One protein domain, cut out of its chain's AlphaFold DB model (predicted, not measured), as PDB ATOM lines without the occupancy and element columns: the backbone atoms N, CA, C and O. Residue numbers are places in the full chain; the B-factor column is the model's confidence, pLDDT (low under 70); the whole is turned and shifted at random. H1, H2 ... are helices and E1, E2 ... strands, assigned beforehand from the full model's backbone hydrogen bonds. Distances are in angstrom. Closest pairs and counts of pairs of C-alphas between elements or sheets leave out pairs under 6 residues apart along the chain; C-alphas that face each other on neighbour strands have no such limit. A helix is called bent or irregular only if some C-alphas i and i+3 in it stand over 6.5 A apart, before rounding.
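This is residues 10 to 113 of the 467 residues of an uncharacterized protein of viral metagenome (UniProt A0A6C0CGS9). A small twisted sheet of three strands has the short helix H1 packed on one face, over E1, and the longest helix, H4, packs on H1 and reaches the sheet only with its last residues. From E1 the chain arcs away through H2 and H3 and returns as H4; H5 lies loosely near H4. You have 104 printed residues, with five named helices and three named strands in the order H1 E1 H2 H3 H4 E2 E3 H5. The sheet is mixed, ordered E1, E3, E2, and the class is mixed, helices and strands. The whole is compact, with a radius of gyration of the C-alphas of 13.6 A and a rounded outline of 36 by 31 by 25 A.

Begin at the inner strand E3, residues 97 to 101. Beside it the edge strand E1, residues 24 to 28, is parallel at 33 degrees; N 25 and O 97 are 2.8 A apart, within hydrogen-bond range. The other edge strand, E2, residues 84 to 89, is antiparallel to E3 at 161 degrees and forms a hairpin with it; look for N 88 and O 98, within hydrogen-bond range at 2.8 A. The sheet is only just strongly twisted, with C-alphas up to 4.1 A off its best plane. H1, residues 10 to 13, is on the sheet, over E1; their closest C-alphas, of Phe 10 and Val 27, are 6.2 A apart. H1 touches H4, residues 52 to 66, closest at the C-alphas of Ala 13 and Asp 60, 5.4 A. H4 only grazes the sheet, with its residues 63 to 66. H5, residues 108 to 113, is close to H4 but not clearly touching, its closest C-alphas being those of Met 62 and Ile 110, 7.8 A, at a shallow tilt of 20 degrees, opposite ways. H2, residues 30 to 39, is only just not on the sheet, with 4 pairs of C-alphas within 10 A. It is near H3, residues 44 to 47, with 5 pairs within 10 A. Every O i to N i+4 pair is within hydrogen-bond range in H5, but 4 of 6 in H2 and 9 of 11 in H4; H1 and H3 are too short for such a pair.

Find C-alpha 24 at (17.921, 47.884, -18.464); from there E1 runs 13.3 A. E3 runs 12.9 A and E2 14.9 A. Find C-alpha 52 at (37.075, 49.827, -2.796), where H4 begins its 20.8 A. H2 measures 15.1 A and is irregular: C-alphas 31 and 34 are 7.1 A apart. H1 and H3 each measure 5.3 A, and H5 runs 8.7 A to C-alpha 113 at (24.644, 42.179, 4.420).

The two C-alphas farthest apart are those of Gly 41 and Asn 94, 36.6 A. The printed part has no cut. The link from H4 to E2, residues 67 to 83, is long. Residues 48 to 54, of which 52 to 54 belong to H4, stand free. Mean pLDDT of the printed part is 74.5, and 35 residues are under 70, among them 15 to 22, 57 to 66 and 73 to 81.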
ATOM      1  N   PHE A  10      27.228  52.805  -7.328       79.44
ATOM      2  CA  PHE A  10      26.219  51.979  -7.984       79.44
ATOM      3  C   PHE A  10      26.282  52.127  -9.513       79.44
ATOM      4  O   PHE A  10      26.155  51.158 -10.248       79.44
ATOM      5  N   PHE A  11      26.538  53.344 -10.000       80.56
ATOM      6  CA  PHE A  11      26.781  53.587 -11.423       80.56
ATOM      7  C   PHE A  11      28.148  53.055 -11.861       80.56
ATOM      8  O   PHE A  11      28.251  52.502 -12.947       80.56
ATOM      9  N   ASP A  12      29.181  53.194 -11.027       78.38
ATOM     10  CA  ASP A  12      30.535  52.715 -11.325       78.38
ATOM     11  C   ASP A  12      30.602  51.178 -11.425       78.38
ATOM     12  O   ASP A  12      31.349  50.665 -12.260       78.38
ATOM     13  N   ALA A  13      29.797  50.455 -10.632       74.25
ATOM     14  CA  ALA A  13      29.672  48.995 -10.700       74.25
ATOM     15  C   ALA A  13      29.246  48.520 -12.102       74.25
ATOM     16  O   ALA A  13      29.893  47.650 -12.675       74.25
ATOM     17  N   VAL A  14      28.289  49.213 -12.739       73.00
ATOM     18  CA  VAL A  14      27.832  48.930 -14.118       73.00
ATOM     19  C   VAL A  14      28.976  48.919 -15.145       73.00
ATOM     20  O   VAL A  14      28.878  48.274 -16.187       73.00
ATOM     21  N   PHE A  15      30.076  49.638 -14.896       69.25
ATOM     22  CA  PHE A  15      31.202  49.697 -15.831       69.25
ATOM     23  C   PHE A  15      32.232  48.582 -15.649       69.25
ATOM     24  O   PHE A  15      33.098  48.455 -16.524       69.25
ATOM     25  N   ARG A  16      32.171  47.811 -14.554       66.38
ATOM     26  CA  ARG A  16      33.129  46.733 -14.271       66.38
ATOM     27  C   ARG A  16      32.791  45.450 -15.025       66.38
ATOM     28  O   ARG A  16      33.717  44.812 -15.524       66.38
ATOM     29  N   GLU A  17      31.514  45.147 -15.226       56.50
ATOM     30  CA  GLU A  17      31.105  43.921 -15.904       56.50
ATOM     31  C   GLU A  17      31.090  44.031 -17.444       56.50
ATOM     32  O   GLU A  17      30.937  45.100 -18.051       56.50
ATOM     33  N   GLY A  18      31.360  42.901 -18.101       51.44
ATOM     34  CA  GLY A  18      31.542  42.797 -19.549       51.44
ATOM     35  C   GLY A  18      30.358  42.202 -20.309       51.44
ATOM     36  O   GLY A  18      30.434  42.174 -21.538       51.44
ATOM     37  N   SER A  19      29.308  41.728 -19.626       48.47
ATOM     38  CA  SER A  19      28.396  40.730 -20.202       48.47
ATOM     39  C   SER A  19      26.942  41.173 -20.425       48.47
ATOM     40  O   SER A  19      26.248  40.547 -21.223       48.47
ATOM     41  N   LEU A  20      26.488  42.282 -19.836       60.34
ATOM     42  CA  LEU A  20      25.083  42.706 -19.922       60.34
ATOM     43  C   LEU A  20      24.720  43.368 -21.263       60.34
ATOM     44  O   LEU A  20      24.689  44.597 -21.389       60.34
ATOM     45  N   GLN A  21      24.465  42.565 -22.292       63.97
ATOM     46  CA  GLN A  21      23.932  43.051 -23.567       63.97
ATOM     47  C   GLN A  21      22.438  43.376 -23.450       63.97
ATOM     48  O   GLN A  21      21.681  42.606 -22.875       63.97
ATOM     49  N   ASP A  22      22.027  44.522 -24.000       67.81
ATOM     50  CA  ASP A  22      20.621  44.935 -24.165       67.81
ATOM     51  C   ASP A  22      19.727  44.983 -22.901       67.81
ATOM     52  O   ASP A  22      18.513  45.159 -23.007       67.81
ATOM     53  N   GLU A  23      20.297  44.932 -21.694       77.38
ATOM     54  CA  GLU A  23      19.522  45.027 -20.449       77.38
ATOM     55  C   GLU A  23      19.297  46.468 -19.958       77.38
ATOM     56  O   GLU A  23      20.093  47.388 -20.204       77.38
ATOM     57  N   VAL A  24      18.197  46.659 -19.217       81.62
ATOM     58  CA  VAL A  24      17.921  47.884 -18.464       81.62
ATOM     59  C   VAL A  24      18.340  47.696 -17.009       81.62
ATOM     60  O   VAL A  24      17.758  46.898 -16.276       81.62
ATOM     61  N   LEU A  25      19.332  48.479 -16.595       81.56
ATOM     62  CA  LEU A  25      19.838  48.535 -15.233       81.56
ATOM     63  C   LEU A  25      19.251  49.723 -14.499       81.56
ATOM     64  O   LEU A  25      19.384  50.870 -14.932       81.56
ATOM     65  N   TYR A  26      18.649  49.464 -13.353       81.94
ATOM     66  CA  TYR A  26      18.154  50.508 -12.480       81.94
ATOM     67  C   TYR A  26      19.301  50.952 -11.562       81.94
ATOM     68  O   TYR A  26      20.070  50.134 -11.072       81.94
ATOM     69  N   VAL A  27      19.491  52.258 -11.360       83.75
ATOM     70  CA  VAL A  27      20.595  52.779 -10.529       83.75
ATOM     71  C   VAL A  27      20.094  53.945  -9.675       83.75
ATOM     72  O   VAL A  27      19.426  54.837 -10.209       83.75
ATOM     73  N   PRO A  28      20.409  54.021  -8.370       83.50
ATOM     74  CA  PRO A  28      20.064  55.188  -7.565       83.50
ATOM     75  C   PRO A  28      20.660  56.475  -8.135       83.50
ATOM     76  O   PRO A  28      21.841  56.531  -8.489       83.50
ATOM     77  N   GLU A  29      19.879  57.554  -8.180       86.31
ATOM     78  CA  GLU A  29      20.427  58.880  -8.468       86.31
ATOM     79  C   GLU A  29      21.494  59.269  -7.430       86.31
ATOM     80  O   GLU A  29      21.327  59.049  -6.230       86.31
ATOM     81  N   THR A  30      22.568  59.934  -7.873       87.56
ATOM     82  CA  THR A  30      23.665  60.395  -6.997       87.56
ATOM     83  C   THR A  30      23.165  61.252  -5.824       87.56
ATOM     84  O   THR A  30      23.704  61.203  -4.721       87.56
ATOM     85  N   SER A  31      22.099  62.023  -6.045       85.94
ATOM     86  CA  SER A  31      21.436  62.850  -5.032       85.94
ATOM     87  C   SER A  31      20.749  62.038  -3.925       85.94
ATOM     88  O   SER A  31      20.523  62.576  -2.842       85.94
ATOM     89  N   PHE A  32      20.429  60.766  -4.174       85.50
ATOM     90  CA  PHE A  32      19.728  59.875  -3.247       85.50
ATOM     91  C   PHE A  32      20.680  59.007  -2.407       85.50
ATOM     92  O   PHE A  32      20.269  58.456  -1.386       85.50
ATOM     93  N   LEU A  33      21.969  58.945  -2.769       83.88
ATOM     94  CA  LEU A  33      22.993  58.192  -2.033       83.88
ATOM     95  C   LEU A  33      23.045  58.528  -0.531       83.88
ATOM     96  O   LEU A  33      23.100  57.593   0.263       83.88
ATOM     97  N   PRO A  34      22.963  59.805  -0.087       85.69
ATOM     98  CA  PRO A  34      22.948  60.114   1.344       85.69
ATOM     99  C   PRO A  34      21.791  59.447   2.099       85.69
ATOM    100  O   PRO A  34      21.971  59.035   3.242       85.69
ATOM    101  N   THR A  35      20.624  59.304   1.465       84.94
ATOM    102  CA  THR A  35      19.458  58.625   2.048       84.94
ATOM    103  C   THR A  35      19.704  57.125   2.183       84.94
ATOM    104  O   THR A  35      19.372  56.551   3.217       84.94
ATOM    105  N   ILE A  36      20.326  56.500   1.178       82.12
ATOM    106  CA  ILE A  36      20.705  55.078   1.212       82.12
ATOM    107  C   ILE A  36      21.682  54.830   2.359       82.12
ATOM    108  O   ILE A  36      21.438  53.983   3.213       82.12
ATOM    109  N   TRP A  37      22.745  55.631   2.443       85.25
ATOM    110  CA  TRP A  37      23.734  55.513   3.514       85.25
ATOM    111  C   TRP A  37      23.122  55.746   4.891       85.25
ATOM    112  O   TRP A  37      23.404  54.993   5.817       85.25
ATOM    113  N   SER A  38      22.215  56.718   5.017       85.12
ATOM    114  CA  SER A  38      21.475  56.939   6.258       85.12
ATOM    115  C   SER A  38      20.592  55.747   6.636       85.12
ATOM    116  O   SER A  38      20.516  55.423   7.818       85.12
ATOM    117  N   ARG A  39      19.931  55.096   5.669       84.19
ATOM    118  CA  ARG A  39      19.114  53.892   5.901       84.19
ATOM    119  C   ARG A  39      19.967  52.717   6.374       84.19
ATOM    120  O   ARG A  39      19.561  52.009   7.287       84.19
ATOM    121  N   LEU A  40      21.157  52.553   5.802       81.62
ATOM    122  CA  LEU A  40      22.128  51.541   6.224       81.62
ATOM    123  C   LEU A  40      22.843  51.909   7.539       81.62
ATOM    124  O   LEU A  40      23.628  51.116   8.048       81.62
ATOM    125  N   GLY A  41      22.601  53.099   8.104       85.62
ATOM    126  CA  GLY A  41      23.286  53.573   9.312       85.62
ATOM    127  C   GLY A  41      24.774  53.876   9.100       85.62
ATOM    128  O   GLY A  41      25.546  53.891  10.054       85.62
ATOM    129  N   VAL A  42      25.187  54.112   7.854       84.12
ATOM    130  CA  VAL A  42      26.581  54.268   7.433       84.12
ATOM    131  C   VAL A  42      26.952  55.744   7.305       84.12
ATOM    132  O   VAL A  42      26.222  56.539   6.708       84.12
ATOM    133  N   THR A  43      28.135  56.127   7.798       84.56
ATOM    134  CA  THR A  43      28.676  57.477   7.591       84.56
ATOM    135  C   THR A  43      29.681  57.528   6.438       84.56
ATOM    136  O   THR A  43      30.301  56.534   6.060       84.56
ATOM    137  N   LYS A  44      29.951  58.736   5.921       79.00
ATOM    138  CA  LYS A  44      31.009  58.955   4.916       79.00
ATOM    139  C   LYS A  44      32.393  58.481   5.389       79.00
ATOM    140  O   LYS A  44      33.222  58.109   4.564       79.00
ATOM    141  N   LYS A  45      32.658  58.513   6.702       83.44
ATOM    142  CA  LYS A  45      33.917  58.010   7.272       83.44
ATOM    143  C   LYS A  45      34.004  56.490   7.218       83.44
ATOM    144  O   LYS A  45      35.111  55.982   7.120       83.44
ATOM    145  N   ASP A  46      32.880  55.787   7.294       83.56
ATOM    146  CA  ASP A  46      32.859  54.324   7.270       83.56
ATOM    147  C   ASP A  46      33.063  53.810   5.850       83.56
ATOM    148  O   ASP A  46      33.951  52.996   5.633       83.56
ATOM    149  N   LEU A  47      32.396  54.421   4.864       77.31
ATOM    150  CA  LEU A  47      32.637  54.148   3.440       77.31
ATOM    151  C   LEU A  47      34.103  54.348   3.028       77.31
ATOM    152  O   LEU A  47      34.600  53.657   2.147       77.31
ATOM    153  N   ALA A  48      34.815  55.287   3.658       78.25
ATOM    154  CA  ALA A  48      36.226  55.537   3.368       78.25
ATOM    155  C   ALA A  48      37.178  54.448   3.901       78.25
ATOM    156  O   ALA A  48      38.337  54.427   3.495       78.25
ATOM    157  N   LYS A  49      36.719  53.590   4.823       79.62
ATOM    158  CA  LYS A  49      37.507  52.490   5.407       79.62
ATOM    159  C   LYS A  49      37.370  51.186   4.626       79.62
ATOM    160  O   LYS A  49      38.174  50.284   4.835       79.62
ATOM    161  N   VAL A  50      36.343  51.075   3.788       78.06
ATOM    162  CA  VAL A  50      36.072  49.864   3.020       78.06
ATOM    163  C   VAL A  50      37.063  49.773   1.863       78.06
ATOM    164  O   VAL A  50      37.311  50.767   1.172       78.06
ATOM    165  N   ASP A  51      37.629  48.585   1.652       78.25
ATOM    166  CA  ASP A  51      38.401  48.301   0.447       78.25
ATOM    167  C   ASP A  51      37.503  48.517  -0.774       78.25
ATOM    168  O   ASP A  51      36.440  47.907  -0.896       78.25
ATOM    169  N   LYS A  52      37.904  49.435  -1.657       74.38
ATOM    170  CA  LYS A  52      37.075  49.827  -2.796       74.38
ATOM    171  C   LYS A  52      36.867  48.670  -3.758       74.38
ATOM    172  O   LYS A  52      35.772  48.549  -4.286       74.38
ATOM    173  N   ASP A  53      37.876  47.845  -3.995       69.88
ATOM    174  CA  ASP A  53      37.765  46.759  -4.962       69.88
ATOM    175  C   ASP A  53      36.880  45.636  -4.432       69.88
ATOM    176  O   ASP A  53      36.030  45.156  -5.179       69.88
ATOM    177  N   LEU A  54      36.977  45.315  -3.139       69.19
ATOM    178  CA  LEU A  54      36.064  44.372  -2.489       69.19
ATOM    179  C   LEU A  54      34.630  44.918  -2.412       69.19
ATOM    180  O   LEU A  54      33.673  44.194  -2.667       69.19
ATOM    181  N   PHE A  55      34.471  46.208  -2.111       71.94
ATOM    182  CA  PHE A  55      33.165  46.868  -2.090       71.94
ATOM    183  C   PHE A  55      32.501  46.876  -3.462       71.94
ATOM    184  O   PHE A  55      31.308  46.614  -3.566       71.94
ATOM    185  N   TYR A  56      33.267  47.165  -4.513       70.00
ATOM    186  CA  TYR A  56      32.759  47.121  -5.875       70.00
ATOM    187  C   TYR A  56      32.461  45.698  -6.326       70.00
ATOM    188  O   TYR A  56      31.453  45.525  -6.987       70.00
ATOM    189  N   PHE A  57      33.276  44.704  -5.963       67.19
ATOM    190  CA  PHE A  57      32.992  43.294  -6.247       67.19
ATOM    191  C   PHE A  57      31.667  42.847  -5.617       67.19
ATOM    192  O   PHE A  57      30.828  42.270  -6.296       67.19
ATOM    193  N   LEU A  58      31.443  43.178  -4.343       65.88
ATOM    194  CA  LEU A  58      30.187  42.856  -3.668       65.88
ATOM    195  C   LEU A  58      29.010  43.615  -4.263       65.88
ATOM    196  O   LEU A  58      27.984  43.016  -4.547       65.88
ATOM    197  N   LEU A  59      29.162  44.920  -4.503       67.75
ATOM    198  CA  LEU A  59      28.118  45.684  -5.173       67.75
ATOM    199  C   LEU A  59      27.782  45.077  -6.532       67.75
ATOM    200  O   LEU A  59      26.605  44.959  -6.812       67.75
ATOM    201  N   ASP A  60      28.766  44.681  -7.338       66.38
ATOM    202  CA  ASP A  60      28.577  44.085  -8.668       66.38
ATOM    203  C   ASP A  60      27.722  42.807  -8.614       66.38
ATOM    204  O   ASP A  60      26.713  42.700  -9.310       66.38
ATOM    205  N   GLN A  61      28.053  41.901  -7.690       63.47
ATOM    206  CA  GLN A  61      27.307  40.659  -7.451       63.47
ATOM    207  C   GLN A  61      25.852  40.942  -7.041       63.47
ATOM    208  O   GLN A  61      24.910  40.427  -7.638       63.47
ATOM    209  N   MET A  62      25.656  41.877  -6.110       64.44
ATOM    210  CA  MET A  62      24.333  42.293  -5.625       64.44
ATOM    211  C   MET A  62      23.536  43.095  -6.672       64.44
ATOM    212  O   MET A  62      22.301  43.107  -6.686       64.44
ATOM    213  N   PHE A  63      24.241  43.800  -7.561       65.25
ATOM    214  CA  PHE A  63      23.670  44.643  -8.607       65.25
ATOM    215  C   PHE A  63      22.979  43.825  -9.681       65.25
ATOM    216  O   PHE A  63      21.884  44.175 -10.121       65.25
ATOM    217  N   HIS A  64      23.627  42.757 -10.134       63.78
ATOM    218  CA  HIS A  64      23.135  41.970 -11.257       63.78
ATOM    219  C   HIS A  64      21.925  41.116 -10.932       63.78
ATOM    220  O   HIS A  64      21.219  40.702 -11.851       63.78
ATOM    221  N   GLU A  65      21.660  40.853  -9.660       62.34
ATOM    222  CA  GLU A  65      20.522  40.044  -9.242       62.34
ATOM    223  C   GLU A  65      19.263  40.869  -9.011       62.34
ATOM    224  O   GLU A  65      18.184  40.451  -9.422       62.34
ATOM    225  N   LEU A  66      19.389  42.054  -8.408       62.28
ATOM    226  CA  LEU A  66      18.232  42.859  -8.017       62.28
ATOM    227  C   LEU A  66      17.898  44.032  -8.938       62.28
ATOM    228  O   LEU A  66      16.790  44.554  -8.834       62.28
ATOM    229  N   TRP A  67      18.840  44.507  -9.757       70.75
ATOM    230  CA  TRP A  67      18.722  45.799 -10.452       70.75
ATOM    231  C   TRP A  67      18.646  45.682 -11.978       70.75
ATOM    232  O   TRP A  67      18.637  46.699 -12.673       70.75
ATOM    233  N   THR A  68      18.535  44.460 -12.490       75.88
ATOM    234  CA  THR A  68      18.262  44.116 -13.889       75.88
ATOM    235  C   THR A  68      16.763  43.911 -14.091       75.88
ATOM    236  O   THR A  68      16.125  43.141 -13.375       75.88
ATOM    237  N   GLU A  69      16.179  44.604 -15.075       76.12
ATOM    238  CA  GLU A  69      14.733  44.533 -15.357       76.12
ATOM    239  C   GLU A  69      14.236  43.095 -15.560       76.12
ATOM    240  O   GLU A  69      13.166  42.731 -15.076       76.12
ATOM    241  N   SER A  70      15.051  42.268 -16.223       74.19
ATOM    242  CA  SER A  70      14.795  40.853 -16.513       74.19
ATOM    243  C   SER A  70      14.606  39.992 -15.257       74.19
ATOM    244  O   SER A  70      13.938  38.963 -15.322       74.19
ATOM    245  N   LYS A  71      15.141  40.416 -14.106       73.56
ATOM    246  CA  LYS A  71      15.082  39.674 -12.839       73.56
ATOM    247  C   LYS A  71      14.092  40.247 -11.827       73.56
ATOM    248  O   LYS A  71      13.972  39.713 -10.726       73.56
ATOM    249  N   PHE A  72      13.368  41.317 -12.156       75.38
ATOM    250  CA  PHE A  72      12.455  41.964 -11.205       75.38
ATOM    251  C   PHE A  72      11.305  41.060 -10.784       75.38
ATOM    252  O   PHE A  72      11.019  40.961  -9.592       75.38
ATOM    253  N   GLU A  73      10.699  40.352 -11.736       69.62
ATOM    254  CA  GLU A  73       9.607  39.418 -11.457       69.62
ATOM    255  C   GLU A  73      10.073  38.264 -10.557       69.62
ATOM    256  O   GLU A  73       9.463  38.010  -9.520       69.62
ATOM    257  N   GLN A  74      11.221  37.657 -10.879       65.50
ATOM    258  CA  GLN A  74      11.838  36.582 -10.088       65.50
ATOM    259  C   GLN A  74      12.159  37.018  -8.651       65.50
ATOM    260  O   GLN A  74      12.119  36.215  -7.723       65.50
ATOM    261  N   ASN A  75      12.455  38.303  -8.454       63.16
ATOM    262  CA  ASN A  75      12.820  38.865  -7.158       63.16
ATOM    263  C   ASN A  75      11.677  39.579  -6.429       63.16
ATOM    264  O   ASN A  75      11.917  40.166  -5.371       63.16
ATOM    265  N   GLY A  76      10.454  39.540  -6.969       61.03
ATOM    266  CA  GLY A  76       9.291  40.206  -6.380       61.03
ATOM    267  C   GLY A  76       9.411  41.735  -6.337       61.03
ATOM    268  O   GLY A  76       8.802  42.386  -5.487       61.03
ATOM    269  N   VAL A  77      10.215  42.325  -7.224       67.81
ATOM    270  CA  VAL A  77      10.396  43.774  -7.335       67.81
ATOM    271  C   VAL A  77       9.287  44.345  -8.216       67.81
ATOM    272  O   VAL A  77       9.250  44.109  -9.420       67.81
ATOM    273  N   ASN A  78       8.394  45.146  -7.628       67.19
ATOM    274  CA  ASN A  78       7.405  45.925  -8.373       67.19
ATOM    275  C   ASN A  78       7.872  47.387  -8.505       67.19
ATOM    276  O   ASN A  78       8.188  48.047  -7.513       67.19
ATOM    277  N   LEU A  79       7.904  47.898  -9.737       68.00
ATOM    278  CA  LEU A  79       8.267  49.283 -10.050       68.00
ATOM    279  C   LEU A  79       7.130  50.292  -9.812       68.00
ATOM    280  O   LEU A  79       7.359  51.504  -9.885       68.00
ATOM    281  N   GLU A  80       5.908  49.834  -9.539       64.62
ATOM    282  CA  GLU A  80       4.770  50.704  -9.252       64.62
ATOM    283  C   GLU A  80       5.060  51.619  -8.052       64.62
ATOM    284  O   GLU A  80       5.353  51.185  -6.940       64.62
ATOM    285  N   GLY A  81       4.995  52.932  -8.286       63.16
ATOM    286  CA  GLY A  81       5.297  53.951  -7.276       63.16
ATOM    287  C   GLY A  81       6.766  54.387  -7.208       63.16
ATOM    288  O   GLY A  81       7.067  55.376  -6.532       63.16
ATOM    289  N   ILE A  82       7.678  53.745  -7.949       71.81
ATOM    290  CA  ILE A  82       9.075  54.185  -8.047       71.81
ATOM    291  C   ILE A  82       9.178  55.385  -8.993       71.81
ATOM    292  O   ILE A  82       8.789  55.348 -10.159       71.81
ATOM    293  N   LYS A  83       9.744  56.490  -8.496       76.00
ATOM    294  CA  LYS A  83      10.003  57.676  -9.321       76.00
ATOM    295  C   LYS A  83      11.215  57.439 -10.215       76.00
ATOM    296  O   LYS A  83      12.358  57.527  -9.760       76.00
ATOM    297  N   LEU A  84      10.939  57.195 -11.491       82.38
ATOM    298  CA  LEU A  84      11.951  57.069 -12.529       82.38
ATOM    299  C   LEU A  84      12.595  58.430 -12.826       82.38
ATOM    300  O   LEU A  84      11.932  59.463 -12.946       82.38
ATOM    301  N   GLY A  85      13.918  58.417 -12.890       79.81
ATOM    302  CA  GLY A  85      14.780  59.538 -13.227       79.81
ATOM    303  C   GLY A  85      15.239  59.496 -14.682       79.81
ATOM    304  O   GLY A  85      14.545  59.016 -15.581       79.81
ATOM    305  N   LYS A  86      16.437  60.029 -14.936       83.94
ATOM    306  CA  LYS A  86      17.026  60.072 -16.282       83.94
ATOM    307  C   LYS A  86      17.309  58.654 -16.809       83.94
ATOM    308  O   LYS A  86      17.786  57.812 -16.065       83.94
ATOM    309  N   ARG A  87      17.116  58.432 -18.111       85.75
ATOM    310  CA  ARG A  87      17.563  57.225 -18.828       85.75
ATOM    311  C   ARG A  87      18.792  57.534 -19.685       85.75
ATOM    312  O   ARG A  87      18.850  58.601 -20.304       85.75
ATOM    313  N   ILE A  88      19.786  56.648 -19.698       83.38
ATOM    314  CA  ILE A  88      21.035  56.801 -20.456       83.38
ATOM    315  C   ILE A  88      21.396  55.467 -21.098       83.38
ATOM    316  O   ILE A  88      21.519  54.470 -20.402       83.38
ATOM    317  N   THR A  89      21.611  55.447 -22.409       79.56
ATOM    318  CA  THR A  89      22.064  54.243 -23.118       79.56
ATOM    319  C   THR A  89      23.569  54.304 -23.342       79.56
ATOM    320  O   THR A  89      24.081  55.219 -23.996       79.56
ATOM    321  N   LEU A  90      24.286  53.317 -22.814       75.12
ATOM    322  CA  LEU A  90      25.736  53.213 -22.885       75.12
ATOM    323  C   LEU A  90      26.146  52.574 -24.218       75.12
ATOM    324  O   LEU A  90      26.427  51.384 -24.316       75.12
ATOM    325  N   ARG A  91      26.238  53.389 -25.278       64.38
ATOM    326  CA  ARG A  91      26.580  52.921 -26.641       64.38
ATOM    327  C   ARG A  91      27.907  52.156 -26.751       64.38
ATOM    328  O   ARG A  91      28.078  51.388 -27.686       64.38
ATOM    329  N   LYS A  92      28.850  52.367 -25.824       64.94
ATOM    330  CA  LYS A  92      30.145  51.656 -25.780       64.94
ATOM    331  C   LYS A  92      30.060  50.245 -25.169       64.94
ATOM    332  O   LYS A  92      31.074  49.559 -25.131       64.94
ATOM    333  N   ARG A  93      28.887  49.829 -24.685       61.91
ATOM    334  CA  ARG A  93      28.626  48.544 -24.022       61.91
ATOM    335  C   ARG A  93      27.369  47.908 -24.621       61.91
ATOM    336  O   ARG A  93      26.369  47.782 -23.944       61.91
ATOM    337  N   ASN A  94      27.386  47.595 -25.917       63.56
ATOM    338  CA  ASN A  94      26.346  46.772 -26.560       63.56
ATOM    339  C   ASN A  94      24.886  47.164 -26.230       63.56
ATOM    340  O   ASN A  94      24.054  46.298 -26.010       63.56
ATOM    341  N   GLY A  95      24.581  48.464 -26.134       67.25
ATOM    342  CA  GLY A  95      23.206  48.926 -25.915       67.25
ATOM    343  C   GLY A  95      22.688  48.905 -24.470       67.25
ATOM    344  O   GLY A  95      21.553  49.345 -24.273       67.25
ATOM    345  N   THR A  96      23.489  48.517 -23.461       76.31
ATOM    346  CA  THR A  96      23.062  48.528 -22.045       76.31
ATOM    347  C   THR A  96      22.461  49.881 -21.676       76.31
ATOM    348  O   THR A  96      23.039  50.944 -21.949       76.31
ATOM    349  N   THR A  97      21.292  49.865 -21.046       84.06
ATOM    350  CA  THR A  97      20.576  51.085 -20.695       84.06
ATOM    351  C   THR A  97      20.490  51.258 -19.189       84.06
ATOM    352  O   THR A  97      19.958  50.418 -18.488       84.06
ATOM    353  N   VAL A  98      20.962  52.391 -18.684       85.44
ATOM    354  CA  VAL A  98      20.848  52.761 -17.274       85.44
ATOM    355  C   VAL A  98      19.622  53.645 -17.075       85.44
ATOM    356  O   VAL A  98      19.519  54.730 -17.658       85.44
ATOM    357  N   GLN A  99      18.697  53.202 -16.232       87.69
ATOM    358  CA  GLN A  99      17.541  53.949 -15.762       87.69
ATOM    359  C   GLN A  99      17.799  54.420 -14.328       87.69
ATOM    360  O   GLN A  99      17.767  53.649 -13.374       87.69
ATOM    361  N   PHE A 100      18.035  55.719 -14.148       86.62
ATOM    362  CA  PHE A 100      18.190  56.264 -12.805       86.62
ATOM    363  C   PHE A 100      16.853  56.237 -12.060       86.62
ATOM    364  O   PHE A 100      15.807  56.474 -12.668       86.62
ATOM    365  N   ILE A 101      16.883  55.999 -10.751       84.88
ATOM    366  CA  ILE A 101      15.707  56.051  -9.878       84.88
ATOM    367  C   ILE A 101      15.953  56.932  -8.658       84.88
ATOM    368  O   ILE A 101      17.050  56.986  -8.101       84.88
ATOM    369  N   LYS A 102      14.901  57.608  -8.198       79.50
ATOM    370  CA  LYS A 102      14.908  58.360  -6.934       79.50
ATOM    371  C   LYS A 102      14.497  57.449  -5.783       79.50
ATOM    372  O   LYS A 102      13.472  57.678  -5.142       79.50
ATOM    373  N   GLY A 103      15.264  56.380  -5.586       75.44
ATOM    374  CA  GLY A 103      14.929  55.305  -4.663       75.44
ATOM    375  C   GLY A 103      16.071  54.314  -4.455       75.44
ATOM    376  O   GLY A 103      17.160  54.468  -5.006       75.44
ATOM    377  N   TRP A 104      15.786  53.307  -3.636       75.44
ATOM    378  CA  TRP A 104      16.660  52.184  -3.311       75.44
ATOM    379  C   TRP A 104      15.839  50.902  -3.433       75.44
ATOM    380  O   TRP A 104      14.841  50.769  -2.722       75.44
ATOM    381  N   ILE A 105      16.213  50.019  -4.360       71.06
ATOM    382  CA  ILE A 105      15.605  48.699  -4.531       71.06
ATOM    383  C   ILE A 105      16.494  47.708  -3.783       71.06
ATOM    384  O   ILE A 105      17.641  47.486  -4.157       71.06
ATOM    385  N   SER A 106      15.991  47.140  -2.697       69.94
ATOM    386  CA  SER A 106      16.715  46.106  -1.962       69.94
ATOM    387  C   SER A 106      15.769  45.167  -1.241       69.94
ATOM    388  O   SER A 106      14.646  45.541  -0.888       69.94
ATOM    389  N   LYS A 107      16.257  43.955  -0.979       71.31
ATOM    390  CA  LYS A 107      15.650  43.049  -0.009       71.31
ATOM    391  C   LYS A 107      16.231  43.322   1.393       71.31
ATOM    392  O   LYS A 107      17.365  43.795   1.502       71.31
ATOM    393  N   PRO A 108      15.495  43.027   2.481       74.31
ATOM    394  CA  PRO A 108      15.984  43.264   3.841       74.31
ATOM    395  C   PRO A 108      17.321  42.579   4.174       74.31
ATOM    396  O   PRO A 108      18.147  43.177   4.863       74.31
ATOM    397  N   HIS A 109      17.565  41.362   3.672       72.12
ATOM    398  CA  HIS A 109      18.829  40.648   3.900       72.12
ATOM    399  C   HIS A 109      20.018  41.341   3.221       72.12
ATOM    400  O   HIS A 109      21.072  41.455   3.832       72.12
ATOM    401  N   ILE A 110      19.819  41.908   2.030       74.44
ATOM    402  CA  ILE A 110      20.820  42.681   1.276       74.44
ATOM    403  C   ILE A 110      21.189  43.977   2.004       74.44
ATOM    404  O   ILE A 110      22.370  44.305   2.129       74.44
ATOM    405  N   ASP A 111      20.203  44.695   2.557       77.38
ATOM    406  CA  ASP A 111      20.471  45.860   3.414       77.38
ATOM    407  C   ASP A 111      21.334  45.462   4.622       77.38
ATOM    408  O   ASP A 111      22.270  46.174   4.998       77.38
ATOM    409  N   MET A 112      21.027  44.316   5.234       79.44
ATOM    410  CA  MET A 112      21.769  43.815   6.382       79.44
ATOM    411  C   MET A 112      23.188  43.388   6.002       79.44
ATOM    412  O   MET A 112      24.130  43.811   6.669       79.44
ATOM    413  N   TYR A 113      23.351  42.629   4.920       78.31
ATOM    414  CA  TYR A 113      24.644  42.179   4.420       78.31
ATOM    415  C   TYR A 113      25.564  43.372   4.117       78.31
ATOM    416  O   TYR A 113      26.660  43.471   4.673       78.31
TER     417      TYR A 113